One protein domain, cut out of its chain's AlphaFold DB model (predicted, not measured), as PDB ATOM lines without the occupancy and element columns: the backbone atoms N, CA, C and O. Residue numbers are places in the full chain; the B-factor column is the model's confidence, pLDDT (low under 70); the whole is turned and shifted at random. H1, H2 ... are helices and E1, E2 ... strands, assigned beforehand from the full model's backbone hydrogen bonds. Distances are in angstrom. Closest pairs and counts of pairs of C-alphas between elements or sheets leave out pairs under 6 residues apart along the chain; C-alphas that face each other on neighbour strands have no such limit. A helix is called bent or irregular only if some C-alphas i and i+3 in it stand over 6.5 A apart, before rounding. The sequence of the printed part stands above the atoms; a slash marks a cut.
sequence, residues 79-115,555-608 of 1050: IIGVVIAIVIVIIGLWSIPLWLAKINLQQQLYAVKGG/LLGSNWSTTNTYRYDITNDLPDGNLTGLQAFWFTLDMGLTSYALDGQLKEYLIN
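This is residues 79 to 115 and 555 to 608 of the 1050 residues of an uncharacterized protein of Candidatus Prometheoarchaeum syntrophicum (UniProt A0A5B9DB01). What shape does the model show? One long straight helix, H1, packs with its later part on a small head made of H2, H3 and the two-stranded sheet E1 E2, while its residues 79 to 92 stick out as a free arm. H2 crosses H1 at about a right angle, H3 packs on H2, and on the head's other side a loop stretch stands free at residues 559 to 566. What is it made of? The printed part has 91 residues, with three named helices and two named strands in the order H1, E1, H2, H3, E2; the class is mostly helix, and the sheet, in the order E1 - E2, is antiparallel. How large is it? It is loose, with a radius of gyration of the C-alphas of 16.2 A, and elongated, spanning 59 by 33 by 19 A.

Where does the first helix run? H1 holds residues 79 to 113, from C-alpha 79 at (-0.218, -24.785, -22.042) to C-alpha 113 at (-2.924, 24.936, -19.459), 49.9 A. It is neither bent nor irregular, but only just: C-alphas 93 and 96 are 6.2 A apart. What follows the cut? E1 is residues 577 to 579, 7.0 A; H2 is residues 581 to 590, 14.4 A; H3 is residues 594 to 597, 4.8 A. E2, residues 603 to 606, is 10.4 A long and ends at C-alpha 606 at (-0.246, 18.543, -28.429).

How does H1 meet H2? They touch, about perpendicular at 88 degrees, H1 with residues 94 to 102 alone; the closest C-alphas are those of Ala 101 and Gln 583, 4.9 A apart. What else is close? The closest C-alphas of H1 and E1 are those of Leu 105 and Gly 577, 5.1 A apart. H2 and H3 touch, with the closest C-alphas, of Phe 585 and Ala 597, 4.8 A apart, while H1 and H3 are apart. How do the backbones pair? E1 and E2 are antiparallel at 145 degrees, with N 579 and O 603 within hydrogen-bond range at 2.9 A and N 605 and O 577 at 3.0 A. Every O i to N i+4 pair is within range in H2 and 30 of 31 in H1; H3 is too short for such a pair.

How far does it reach? The two C-alphas farthest apart are those of Ile 79 and Thr 565, 59.0 A. Where is the cut? Residues 116 to 554 are not printed, and C-alphas 115 and 555 are 23.0 A apart across it; the links E1 to H2, H2 to H3 and H3 to E2 are tight. Where is confidence low? Residues 558 to 572 have pLDDT under 70; the mean of the printed part is 81.0.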
ATOM      1  N   ILE A  79      -0.512 -25.521 -20.801       78.75
ATOM      2  CA  ILE A  79      -0.218 -24.785 -22.042       78.75
ATOM      3  C   ILE A  79      -1.217 -23.642 -22.240       78.75
ATOM      4  O   ILE A  79      -0.793 -22.528 -22.504       78.75
ATOM      5  N   ILE A  80      -2.520 -23.882 -22.063       74.69
ATOM      6  CA  ILE A  80      -3.549 -22.832 -22.125       74.69
ATOM      7  C   ILE A  80      -3.289 -21.771 -21.052       74.69
ATOM      8  O   ILE A  80      -3.325 -20.591 -21.359       74.69
ATOM      9  N   GLY A  81      -2.960 -22.170 -19.820       79.62
ATOM     10  CA  GLY A  81      -2.603 -21.243 -18.746       79.62
ATOM     11  C   GLY A  81      -1.351 -20.418 -19.056       79.62
ATOM     12  O   GLY A  81      -1.333 -19.228 -18.775       79.62
ATOM     13  N   VAL A  82      -0.335 -21.016 -19.685       84.19
ATOM     14  CA  VAL A  82       0.874 -20.312 -20.145       84.19
ATOM     15  C   VAL A  82       0.555 -19.365 -21.302       84.19
ATOM     16  O   VAL A  82       1.022 -18.236 -21.288       84.19
ATOM     17  N   VAL A  83      -0.266 -19.778 -22.270       82.50
ATOM     18  CA  VAL A  83      -0.708 -18.912 -23.374       82.50
ATOM     19  C   VAL A  83      -1.526 -17.740 -22.839       82.50
ATOM     20  O   VAL A  83      -1.254 -16.610 -23.213       82.50
ATOM     21  N   ILE A  84      -2.463 -17.976 -21.915       79.75
ATOM     22  CA  ILE A  84      -3.230 -16.915 -21.247       79.75
ATOM     23  C   ILE A  84      -2.293 -15.986 -20.473       79.75
ATOM     24  O   ILE A  84      -2.433 -14.776 -20.580       79.75
ATOM     25  N   ALA A  85      -1.312 -16.519 -19.741       83.44
ATOM     26  CA  ALA A  85      -0.333 -15.699 -19.032       83.44
ATOM     27  C   ALA A  85       0.505 -14.844 -19.997       83.44
ATOM     28  O   ALA A  85       0.704 -13.666 -19.735       83.44
ATOM     29  N   ILE A  86       0.941 -15.403 -21.129       85.50
ATOM     30  CA  ILE A  86       1.658 -14.661 -22.176       85.50
ATOM     31  C   ILE A  86       0.757 -13.580 -22.778       85.50
ATOM     32  O   ILE A  86       1.201 -12.450 -22.921       85.50
ATOM     33  N   VAL A  87      -0.504 -13.889 -23.085       81.94
ATOM     34  CA  VAL A  87      -1.473 -12.920 -23.617       81.94
ATOM     35  C   VAL A  87      -1.732 -11.798 -22.611       81.94
ATOM     36  O   VAL A  87      -1.683 -10.640 -22.995       81.94
ATOM     37  N   ILE A  88      -1.927 -12.107 -21.327       83.19
ATOM     38  CA  ILE A  88      -2.090 -11.100 -20.265       83.19
ATOM     39  C   ILE A  88      -0.834 -10.234 -20.140       83.19
ATOM     40  O   ILE A  88      -0.951  -9.027 -19.967       83.19
ATOM     41  N   VAL A  89       0.360 -10.822 -20.246       86.62
ATOM     42  CA  VAL A  89       1.622 -10.071 -20.212       86.62
ATOM     43  C   VAL A  89       1.769  -9.180 -21.445       86.62
ATOM     44  O   VAL A  89       2.155  -8.031 -21.293       86.62
ATOM     45  N   ILE A  90       1.437  -9.664 -22.646       81.44
ATOM     46  CA  ILE A  90       1.477  -8.867 -23.884       81.44
ATOM     47  C   ILE A  90       0.473  -7.716 -23.808       81.44
ATOM     48  O   ILE A  90       0.847  -6.576 -24.064       81.44
ATOM     49  N   ILE A  91      -0.769  -8.004 -23.404       81.06
ATOM     50  CA  ILE A  91      -1.800  -6.986 -23.202       81.06
ATOM     51  C   ILE A  91      -1.310  -5.986 -22.161       81.06
ATOM     52  O   ILE A  91      -1.291  -4.806 -22.454       81.06
ATOM     53  N   GLY A  92      -0.822  -6.432 -21.002       81.56
ATOM     54  CA  GLY A  92      -0.327  -5.544 -19.951       81.56
ATOM     55  C   GLY A  92       0.884  -4.699 -20.362       81.56
ATOM     56  O   GLY A  92       0.973  -3.547 -19.955       81.56
ATOM     57  N   LEU A  93       1.795  -5.227 -21.187       85.12
ATOM     58  CA  LEU A  93       2.958  -4.491 -21.703       85.12
ATOM     59  C   LEU A  93       2.590  -3.405 -22.717       85.12
ATOM     60  O   LEU A  93       3.383  -2.489 -22.910       85.12
ATOM     61  N   TRP A  94       1.428  -3.517 -23.356       84.88
ATOM     62  CA  TRP A  94       0.914  -2.545 -24.316       84.88
ATOM     63  C   TRP A  94      -0.111  -1.599 -23.673       84.88
ATOM     64  O   TRP A  94       0.077  -0.385 -23.677       84.88
ATOM     65  N   SER A  95      -1.158  -2.147 -23.055       83.75
ATOM     66  CA  SER A  95      -2.303  -1.390 -22.551       83.75
ATOM     67  C   SER A  95      -1.979  -0.549 -21.324       83.75
ATOM     68  O   SER A  95      -2.449   0.579 -21.241       83.75
ATOM     69  N   ILE A  96      -1.164  -1.046 -20.382       86.44
ATOM     70  CA  ILE A  96      -0.849  -0.291 -19.159       86.44
ATOM     71  C   ILE A  96       0.014   0.934 -19.489       86.44
ATOM     72  O   ILE A  96      -0.362   2.027 -19.069       86.44
ATOM     73  N   PRO A  97       1.130   0.823 -20.243       89.56
ATOM     74  CA  PRO A  97       1.912   2.003 -20.594       89.56
ATOM     75  C   PRO A  97       1.146   2.996 -21.464       89.56
ATOM     76  O   PRO A  97       1.305   4.189 -21.243       89.56
ATOM     77  N   LEU A  98       0.320   2.534 -22.410       89.75
ATOM     78  CA  LEU A  98      -0.487   3.421 -23.253       89.75
ATOM     79  C   LEU A  98      -1.559   4.159 -22.437       89.75
ATOM     80  O   LEU A  98      -1.723   5.365 -22.583       89.75
ATOM     81  N   TRP A  99      -2.252   3.458 -21.538       88.81
ATOM     82  CA  TRP A  99      -3.236   4.063 -20.640       88.81
ATOM     83  C   TRP A  99      -2.592   5.086 -19.695       88.81
ATOM     84  O   TRP A  99      -3.083   6.207 -19.575       88.81
ATOM     85  N   LEU A 100      -1.445   4.744 -19.094       89.56
ATOM     86  CA  LEU A 100      -0.664   5.679 -18.278       89.56
ATOM     87  C   LEU A 100      -0.159   6.872 -19.093       89.56
ATOM     88  O   LEU A 100      -0.137   7.977 -18.570       89.56
ATOM     89  N   ALA A 101       0.243   6.666 -20.351       91.81
ATOM     90  CA  ALA A 101       0.678   7.742 -21.235       91.81
ATOM     91  C   ALA A 101      -0.444   8.764 -21.458       91.81
ATOM     92  O   ALA A 101      -0.217   9.953 -21.256       91.81
ATOM     93  N   LYS A 102      -1.659   8.297 -21.790       91.00
ATOM     94  CA  LYS A 102      -2.832   9.163 -21.986       91.00
ATOM     95  C   LYS A 102      -3.155   9.957 -20.718       91.00
ATOM     96  O   LYS A 102      -3.281  11.172 -20.787       91.00
ATOM     97  N   ILE A 103      -3.194   9.307 -19.552       90.25
ATOM     98  CA  ILE A 103      -3.461   9.992 -18.273       90.25
ATOM     99  C   ILE A 103      -2.357  10.990 -17.919       90.25
ATOM    100  O   ILE A 103      -2.658  12.103 -17.508       90.25
ATOM    101  N   ASN A 104      -1.085  10.623 -18.091       92.44
ATOM    102  CA  ASN A 104       0.033  11.509 -17.770       92.44
ATOM    103  C   ASN A 104       0.088  12.736 -18.686       92.44
ATOM    104  O   ASN A 104       0.517  13.794 -18.232       92.44
ATOM    105  N   LEU A 105      -0.302  12.603 -19.957       92.12
ATOM    106  CA  LEU A 105      -0.416  13.746 -20.864       92.12
ATOM    107  C   LEU A 105      -1.574  14.655 -20.457       92.12
ATOM    108  O   LEU A 105      -1.353  15.849 -20.319       92.12
ATOM    109  N   GLN A 106      -2.756  14.100 -20.174       90.81
ATOM    110  CA  GLN A 106      -3.899  14.883 -19.683       90.81
ATOM    111  C   GLN A 106      -3.564  15.611 -18.375       90.81
ATOM    112  O   GLN A 106      -3.808  16.804 -18.231       90.81
ATOM    113  N   GLN A 107      -2.916  14.921 -17.435       91.38
ATOM    114  CA  GLN A 107      -2.472  15.524 -16.183       91.38
ATOM    115  C   GLN A 107      -1.532  16.713 -16.424       91.38
ATOM    116  O   GLN A 107      -1.673  17.742 -15.768       91.38
ATOM    117  N   GLN A 108      -0.552  16.568 -17.320       92.06
ATOM    118  CA  GLN A 108       0.374  17.652 -17.654       92.06
ATOM    119  C   GLN A 108      -0.347  18.808 -18.349       92.06
ATOM    120  O   GLN A 108      -0.133  19.952 -17.955       92.06
ATOM    121  N   LEU A 109      -1.249  18.500 -19.286       90.50
ATOM    122  CA  LEU A 109      -2.046  19.483 -20.012       90.50
ATOM    123  C   LEU A 109      -2.785  20.380 -19.028       90.50
ATOM    124  O   LEU A 109      -2.586  21.587 -19.043       90.50
ATOM    125  N   TYR A 110      -3.580  19.812 -18.123       90.31
ATOM    126  CA  TYR A 110      -4.376  20.626 -17.205       90.31
ATOM    127  C   TYR A 110      -3.545  21.275 -16.095       90.31
ATOM    128  O   TYR A 110      -3.887  22.367 -15.647       90.31
ATOM    129  N   ALA A 111      -2.419  20.676 -15.697       88.75
ATOM    130  CA  ALA A 111      -1.506  21.306 -14.745       88.75
ATOM    131  C   ALA A 111      -0.828  22.567 -15.309       88.75
ATOM    132  O   ALA A 111      -0.460  23.449 -14.536       88.75
ATOM    133  N   VAL A 112      -0.629  22.639 -16.630       86.06
ATOM    134  CA  VAL A 112       0.046  23.765 -17.296       86.06
ATOM    135  C   VAL A 112      -0.949  24.738 -17.929       86.06
ATOM    136  O   VAL A 112      -0.766  25.943 -17.823       86.06
ATOM    137  N   LYS A 113      -1.992  24.216 -18.576       89.88
ATOM    138  CA  LYS A 113      -2.924  24.936 -19.459       89.88
ATOM    139  C   LYS A 113      -4.387  24.826 -19.035       89.88
ATOM    140  O   LYS A 113      -5.262  25.317 -19.733       89.88
ATOM    141  N   GLY A 114      -4.681  24.168 -17.917       85.06
ATOM    142  CA  GLY A 114      -6.050  23.969 -17.441       85.06
ATOM    143  C   GLY A 114      -6.618  25.121 -16.616       85.06
ATOM    144  O   GLY A 114      -7.648  24.929 -15.988       85.06
ATOM    145  N   GLY A 115      -5.951  26.273 -16.516       81.50
ATOM    146  CA  GLY A 115      -6.467  27.404 -15.736       81.50
ATOM    147  C   GLY A 115      -6.580  27.135 -14.227       81.50
ATOM    148  O   GLY A 115      -7.506  27.622 -13.592       81.50
ATOM    149  N   LEU A 555       2.885  15.305 -32.580       84.12
ATOM    150  CA  LEU A 555       4.235  15.207 -32.021       84.12
ATOM    151  C   LEU A 555       5.051  16.449 -32.414       84.12
ATOM    152  O   LEU A 555       5.285  16.688 -33.598       84.12
ATOM    153  N   LEU A 556       5.531  17.197 -31.425       81.06
ATOM    154  CA  LEU A 556       6.356  18.388 -31.618       81.06
ATOM    155  C   LEU A 556       7.840  18.036 -31.829       81.06
ATOM    156  O   LEU A 556       8.301  16.941 -31.498       81.06
ATOM    157  N   GLY A 557       8.609  18.980 -32.384       71.88
ATOM    158  CA  GLY A 557      10.065  18.843 -32.535       71.88
ATOM    159  C   GLY A 557      10.517  17.865 -33.628       71.88
ATOM    160  O   GLY A 557      11.655  17.391 -33.603       71.88
ATOM    161  N   SER A 558       9.657  17.549 -34.601       68.44
ATOM    162  CA  SER A 558      10.030  16.736 -35.761       68.44
ATOM    163  C   SER A 558      10.985  17.507 -36.701       68.44
ATOM    164  O   SER A 558      10.897  18.724 -36.877       68.44
ATOM    165  N   ASN A 559      11.947  16.805 -37.318       55.62
ATOM    166  CA  ASN A 559      13.028  17.403 -38.131       55.62
ATOM    167  C   ASN A 559      12.571  18.016 -39.476       55.62
ATOM    168  O   ASN A 559      13.418  18.419 -40.275       55.62
ATOM    169  N   TRP A 560      11.269  18.069 -39.761       51.00
ATOM    170  CA  TRP A 560      10.735  18.433 -41.080       51.00
ATOM    171  C   TRP A 560      10.272  19.888 -41.204       51.00
ATOM    172  O   TRP A 560       9.934  20.339 -42.292       51.00
ATOM    173  N   SER A 561      10.377  20.675 -40.134       48.84
ATOM    174  CA  SER A 561       9.877  22.051 -40.085       48.84
ATOM    175  C   SER A 561      10.727  23.097 -40.836       48.84
ATOM    176  O   SER A 561      10.419  24.286 -40.783       48.84
ATOM    177  N   THR A 562      11.803  22.723 -41.545       43.22
ATOM    178  CA  THR A 562      12.844  23.656 -42.047       43.22
ATOM    179  C   THR A 562      12.405  24.710 -43.073       43.22
ATOM    180  O   THR A 562      13.231  25.552 -43.420       43.22
ATOM    181  N   THR A 563      11.150  24.717 -43.526       47.97
ATOM    182  CA  THR A 563      10.648  25.659 -44.544       47.97
ATOM    183  C   THR A 563       9.382  26.445 -44.180       47.97
ATOM    184  O   THR A 563       9.062  27.353 -44.938       47.97
ATOM    185  N   ASN A 564       8.714  26.183 -43.047       50.25
ATOM    186  CA  ASN A 564       7.497  26.920 -42.655       50.25
ATOM    187  C   ASN A 564       7.809  28.062 -41.675       50.25
ATOM    188  O   ASN A 564       8.585  27.883 -40.729       50.25
ATOM    189  N   THR A 565       7.217  29.232 -41.934       48.56
ATOM    190  CA  THR A 565       7.396  30.494 -41.188       48.56
ATOM    191  C   THR A 565       6.694  30.478 -39.831       48.56
ATOM    192  O   THR A 565       7.192  31.075 -38.879       48.56
ATOM    193  N   TYR A 566       5.592  29.739 -39.731       55.03
ATOM    194  CA  TYR A 566       4.811  29.552 -38.519       55.03
ATOM    195  C   TYR A 566       5.040  28.124 -38.015       55.03
ATOM    196  O   TYR A 566       4.789  27.142 -38.708       55.03
ATOM    197  N   ARG A 567       5.639  28.007 -36.834       64.44
ATOM    198  CA  ARG A 567       5.818  26.746 -36.107       64.44
ATOM    199  C   ARG A 567       5.212  26.940 -34.735       64.44
ATOM    200  O   ARG A 567       5.269  28.060 -34.222       64.44
ATOM    201  N   TYR A 568       4.736  25.862 -34.115       66.25
ATOM    202  CA  TYR A 568       4.440  25.914 -32.687       66.25
ATOM    203  C   TYR A 568       5.711  26.345 -31.950       66.25
ATOM    204  O   TYR A 568       6.726  25.637 -31.966       66.25
ATOM    205  N   ASP A 569       5.698  27.552 -31.393       63.97
ATOM    206  CA  ASP A 569       6.890  28.149 -30.821       63.97
ATOM    207  C   ASP A 569       7.097  27.611 -29.411       63.97
ATOM    208  O   ASP A 569       6.729  28.248 -28.433       63.97
ATOM    209  N   ILE A 570       7.753  26.454 -29.311       58.56
ATOM    210  CA  ILE A 570       8.080  25.792 -28.036       58.56
ATOM    211  C   ILE A 570       8.892  26.718 -27.098       58.56
ATOM    212  O   ILE A 570       9.014  26.450 -25.903       58.56
ATOM    213  N   THR A 571       9.480  27.813 -27.610       56.38
ATOM    214  CA  THR A 571      10.223  28.773 -26.781       56.38
ATOM    215  C   THR A 571       9.330  29.774 -26.048       56.38
ATOM    216  O   THR A 571       9.734  30.241 -24.982       56.38
ATOM    217  N   ASN A 572       8.133  30.058 -26.570       63.97
ATOM    218  CA  ASN A 572       7.162  30.986 -25.982       63.97
ATOM    219  C   ASN A 572       5.880  30.282 -25.497       63.97
ATOM    220  O   ASN A 572       5.313  30.702 -24.491       63.97
ATOM    221  N   ASP A 573       5.476  29.191 -26.149       76.31
ATOM    222  CA  ASP A 573       4.270  28.411 -25.876       76.31
ATOM    223  C   ASP A 573       4.653  26.990 -25.409       76.31
ATOM    224  O   ASP A 573       5.409  26.270 -26.063       76.31
ATOM    225  N   LEU A 574       4.159  26.571 -24.239       83.00
ATOM    226  CA  LEU A 574       4.517  25.275 -23.647       83.00
ATOM    227  C   LEU A 574       3.810  24.112 -24.367       83.00
ATOM    228  O   LEU A 574       2.653  24.260 -24.750       83.00
ATOM    229  N   PRO A 575       4.430  22.927 -24.505       88.19
ATOM    230  CA  PRO A 575       3.719  21.738 -24.976       88.19
ATOM    231  C   PRO A 575       2.622  21.328 -23.982       88.19
ATOM    232  O   PRO A 575       2.706  21.640 -22.793       88.19
ATOM    233  N   ASP A 576       1.620  20.574 -24.442       88.88
ATOM    234  CA  ASP A 576       0.571  20.050 -23.551       88.88
ATOM    235  C   ASP A 576       1.141  19.015 -22.575       88.88
ATOM    236  O   ASP A 576       0.723  18.911 -21.426       88.88
ATOM    237  N   GLY A 577       2.149  18.260 -23.004       91.06
ATOM    238  CA  GLY A 577       2.880  17.373 -22.117       91.06
ATOM    239  C   GLY A 577       4.046  16.689 -22.803       91.06
ATOM    240  O   GLY A 577       4.187  16.704 -24.028       91.06
ATOM    241  N   ASN A 578       4.887  16.056 -21.992       92.81
ATOM    242  CA  ASN A 578       5.984  15.238 -22.475       92.81
ATOM    243  C   ASN A 578       5.894  13.795 -21.969       92.81
ATOM    244  O   ASN A 578       5.365  13.501 -20.895       92.81
ATOM    245  N   LEU A 579       6.417  12.867 -22.770       92.81
ATOM    246  CA  LEU A 579       6.537  11.456 -22.414       92.81
ATOM    247  C   LEU A 579       7.959  10.955 -22.656       92.81
ATOM    248  O   LEU A 579       8.677  11.424 -23.540       92.81
ATOM    249  N   THR A 580       8.338   9.915 -21.910       90.88
ATOM    250  CA  THR A 580       9.599   9.178 -22.093       90.88
ATOM    251  C   THR A 580       9.388   7.662 -22.000       90.88
ATOM    252  O   THR A 580       8.352   7.172 -21.538       90.88
ATOM    253  N   GLY A 581      10.380   6.886 -22.447       89.88
ATOM    254  CA  GLY A 581      10.416   5.432 -22.264       89.88
ATOM    255  C   GLY A 581       9.268   4.686 -22.956       89.88
ATOM    256  O   GLY A 581       8.928   4.972 -24.100       89.88
ATOM    257  N   LEU A 582       8.675   3.703 -22.266       89.06
ATOM    258  CA  LEU A 582       7.600   2.868 -22.827       89.06
ATOM    259  C   LEU A 582       6.301   3.642 -23.083       89.06
ATOM    260  O   LEU A 582       5.565   3.276 -23.992       89.06
ATOM    261  N   GLN A 583       6.023   4.693 -22.305       90.81
ATOM    262  CA  GLN A 583       4.842   5.538 -22.510       90.81
ATOM    263  C   GLN A 583       4.955   6.282 -23.841       90.81
ATOM    264  O   GLN A 583       4.078   6.156 -24.688       90.81
ATOM    265  N   ALA A 584       6.090   6.955 -24.065       90.75
ATOM    266  CA  ALA A 584       6.388   7.613 -25.334       90.75
ATOM    267  C   ALA A 584       6.414   6.622 -26.503       90.75
ATOM    268  O   ALA A 584       5.846   6.903 -27.548       90.75
ATOM    269  N   PHE A 585       7.044   5.455 -26.333       91.38
ATOM    270  CA  PHE A 585       7.108   4.433 -27.379       91.38
ATOM    271  C   PHE A 585       5.713   4.013 -27.856       91.38
ATOM    272  O   PHE A 585       5.432   4.084 -29.049       91.38
ATOM    273  N   TRP A 586       4.842   3.590 -26.935       90.19
ATOM    274  CA  TRP A 586       3.523   3.079 -27.300       90.19
ATOM    275  C   TRP A 586       2.572   4.176 -27.762       90.19
ATOM    276  O   TRP A 586       1.824   3.925 -28.696       90.19
ATOM    277  N   PHE A 587       2.627   5.372 -27.170       90.38
ATOM    278  CA  PHE A 587       1.787   6.496 -27.584       90.38
ATOM    279  C   PHE A 587       2.151   6.991 -28.992       90.38
ATOM    280  O   PHE A 587       1.293   7.028 -29.864       90.38
ATOM    281  N   THR A 588       3.439   7.232 -29.286       87.94
ATOM    282  CA  THR A 588       3.870   7.593 -30.653       87.94
ATOM    283  C   THR A 588       3.562   6.487 -31.672       87.94
ATOM    284  O   THR A 588       3.314   6.762 -32.844       87.94
ATOM    285  N   LEU A 589       3.606   5.216 -31.253       86.81
ATOM    286  CA  LEU A 589       3.257   4.089 -32.118       86.81
ATOM    287  C   LEU A 589       1.743   4.011 -32.388       86.81
ATOM    288  O   LEU A 589       1.372   3.669 -33.509       86.81
ATOM    289  N   ASP A 590       0.900   4.348 -31.402       85.25
ATOM    290  CA  ASP A 590      -0.566   4.488 -31.532       85.25
ATOM    291  C   ASP A 590      -0.911   5.571 -32.569       85.25
ATOM    292  O   ASP A 590      -1.747   5.351 -33.438       85.25
ATOM    293  N   MET A 591      -0.146   6.670 -32.584       80.00
ATOM    294  CA  MET A 591      -0.211   7.729 -33.605       80.00
ATOM    295  C   MET A 591       0.356   7.308 -34.982       80.00
ATOM    296  O   MET A 591       0.522   8.131 -35.873       80.00
ATOM    297  N   GLY A 592       0.758   6.051 -35.195       79.19
ATOM    298  CA  GLY A 592       1.297   5.589 -36.486       79.19
ATOM    299  C   GLY A 592       2.703   6.105 -36.849       79.19
ATOM    300  O   GLY A 592       3.214   5.812 -37.938       79.19
ATOM    301  N   LEU A 593       3.378   6.809 -35.935       79.75
ATOM    302  CA  LEU A 593       4.697   7.422 -36.124       79.75
ATOM    303  C   LEU A 593       5.838   6.458 -35.758       79.75
ATOM    304  O   LEU A 593       6.652   6.705 -34.870       79.75
ATOM    305  N   THR A 594       5.926   5.324 -36.458       81.88
ATOM    306  CA  THR A 594       6.836   4.214 -36.104       81.88
ATOM    307  C   THR A 594       8.323   4.591 -36.058       81.88
ATOM    308  O   THR A 594       9.039   4.123 -35.170       81.88
ATOM    309  N   SER A 595       8.796   5.444 -36.971       80.44
ATOM    310  CA  SER A 595      10.194   5.902 -37.000       80.44
ATOM    311  C   SER A 595      10.551   6.728 -35.766       80.44
ATOM    312  O   SER A 595      11.610   6.524 -35.179       80.44
ATOM    313  N   TYR A 596       9.644   7.610 -35.339       81.25
ATOM    314  CA  TYR A 596       9.817   8.414 -34.135       81.25
ATOM    315  C   TYR A 596       9.597   7.575 -32.880       81.25
ATOM    316  O   TYR A 596      10.319   7.748 -31.906       81.25
ATOM    317  N   ALA A 597       8.654   6.623 -32.886       85.38
ATOM    318  CA  ALA A 597       8.385   5.704 -31.776       85.38
ATOM    319  C   ALA A 597       9.660   5.010 -31.274       85.38
ATOM    320  O   ALA A 597       9.865   4.927 -30.067       85.38
ATOM    321  N   LEU A 598      10.527   4.586 -32.199       84.69
ATOM    322  CA  LEU A 598      11.785   3.888 -31.919       84.69
ATOM    323  C   LEU A 598      12.908   4.792 -31.383       84.69
ATOM    324  O   LEU A 598      13.894   4.264 -30.863       84.69
ATOM    325  N   ASP A 599      12.776   6.116 -31.489       81.81
ATOM    326  CA  ASP A 599      13.699   7.057 -30.860       81.81
ATOM    327  C   ASP A 599      13.397   7.153 -29.357       81.81
ATOM    328  O   ASP A 599      12.275   7.441 -28.936       81.81
ATOM    329  N   GLY A 600      14.406   6.867 -28.532       75.38
ATOM    330  CA  GLY A 600      14.289   6.795 -27.071       75.38
ATOM    331  C   GLY A 600      14.333   8.153 -26.366       75.38
ATOM    332  O   GLY A 600      14.537   8.193 -25.151       75.38
ATOM    333  N   GLN A 601      14.216   9.246 -27.117       82.69
ATOM    334  CA  GLN A 601      14.280  10.615 -26.610       82.69
ATOM    335  C   GLN A 601      12.975  11.053 -25.931       82.69
ATOM    336  O   GLN A 601      11.942  10.384 -26.019       82.69
ATOM    337  N   LEU A 602      13.055  12.177 -25.211       87.38
ATOM    338  CA  LEU A 602      11.886  12.911 -24.731       87.38
ATOM    339  C   LEU A 602      11.039  13.324 -25.934       87.38
ATOM    340  O   LEU A 602      11.583  13.771 -26.939       87.38
ATOM    341  N   LYS A 603       9.722  13.175 -25.814       88.81
ATOM    342  CA  LYS A 603       8.772  13.573 -26.849       88.81
ATOM    343  C   LYS A 603       7.728  14.496 -26.272       88.81
ATOM    344  O   LYS A 603       7.204  14.204 -25.200       88.81
ATOM    345  N   GLU A 604       7.444  15.561 -26.999       88.69
ATOM    346  CA  GLU A 604       6.513  16.620 -26.627       88.69
ATOM    347  C   GLU A 604       5.294  16.545 -27.540       88.69
ATOM    348  O   GLU A 604       5.435  16.282 -28.735       88.69
ATOM    349  N   TYR A 605       4.103  16.733 -26.980       88.88
ATOM    350  CA  TYR A 605       2.852  16.518 -27.701       88.88
ATOM    351  C   TYR A 605       1.893  17.688 -27.535       88.88
ATOM    352  O   TYR A 605       1.902  18.358 -26.501       88.88
ATOM    353  N   LEU A 606       1.038  17.858 -28.543       88.38
ATOM    354  CA  LEU A 606      -0.246  18.543 -28.429       88.38
ATOM    355  C   LEU A 606      -1.345  17.487 -28.528       88.38
ATOM    356  O   LEU A 606      -1.323  16.683 -29.461       88.38
ATOM    357  N   ILE A 607      -2.266  17.459 -27.570       88.81
ATOM    358  CA  ILE A 607      -3.324  16.440 -27.482       88.81
ATOM    359  C   ILE A 607      -4.706  17.074 -27.423       88.81
ATOM    360  O   ILE A 607      -4.800  18.228 -27.035       88.81
ATOM    361  N   ASN A 608      -5.789  16.360 -27.746       88.25
ATOM    362  CA  ASN A 608      -7.152  16.926 -27.706       88.25
ATOM    363  C   ASN A 608      -7.217  18.287 -28.430       88.25
ATOM    364  O   ASN A 608      -7.525  19.312 -27.818       88.25
TER     365      ASN A 608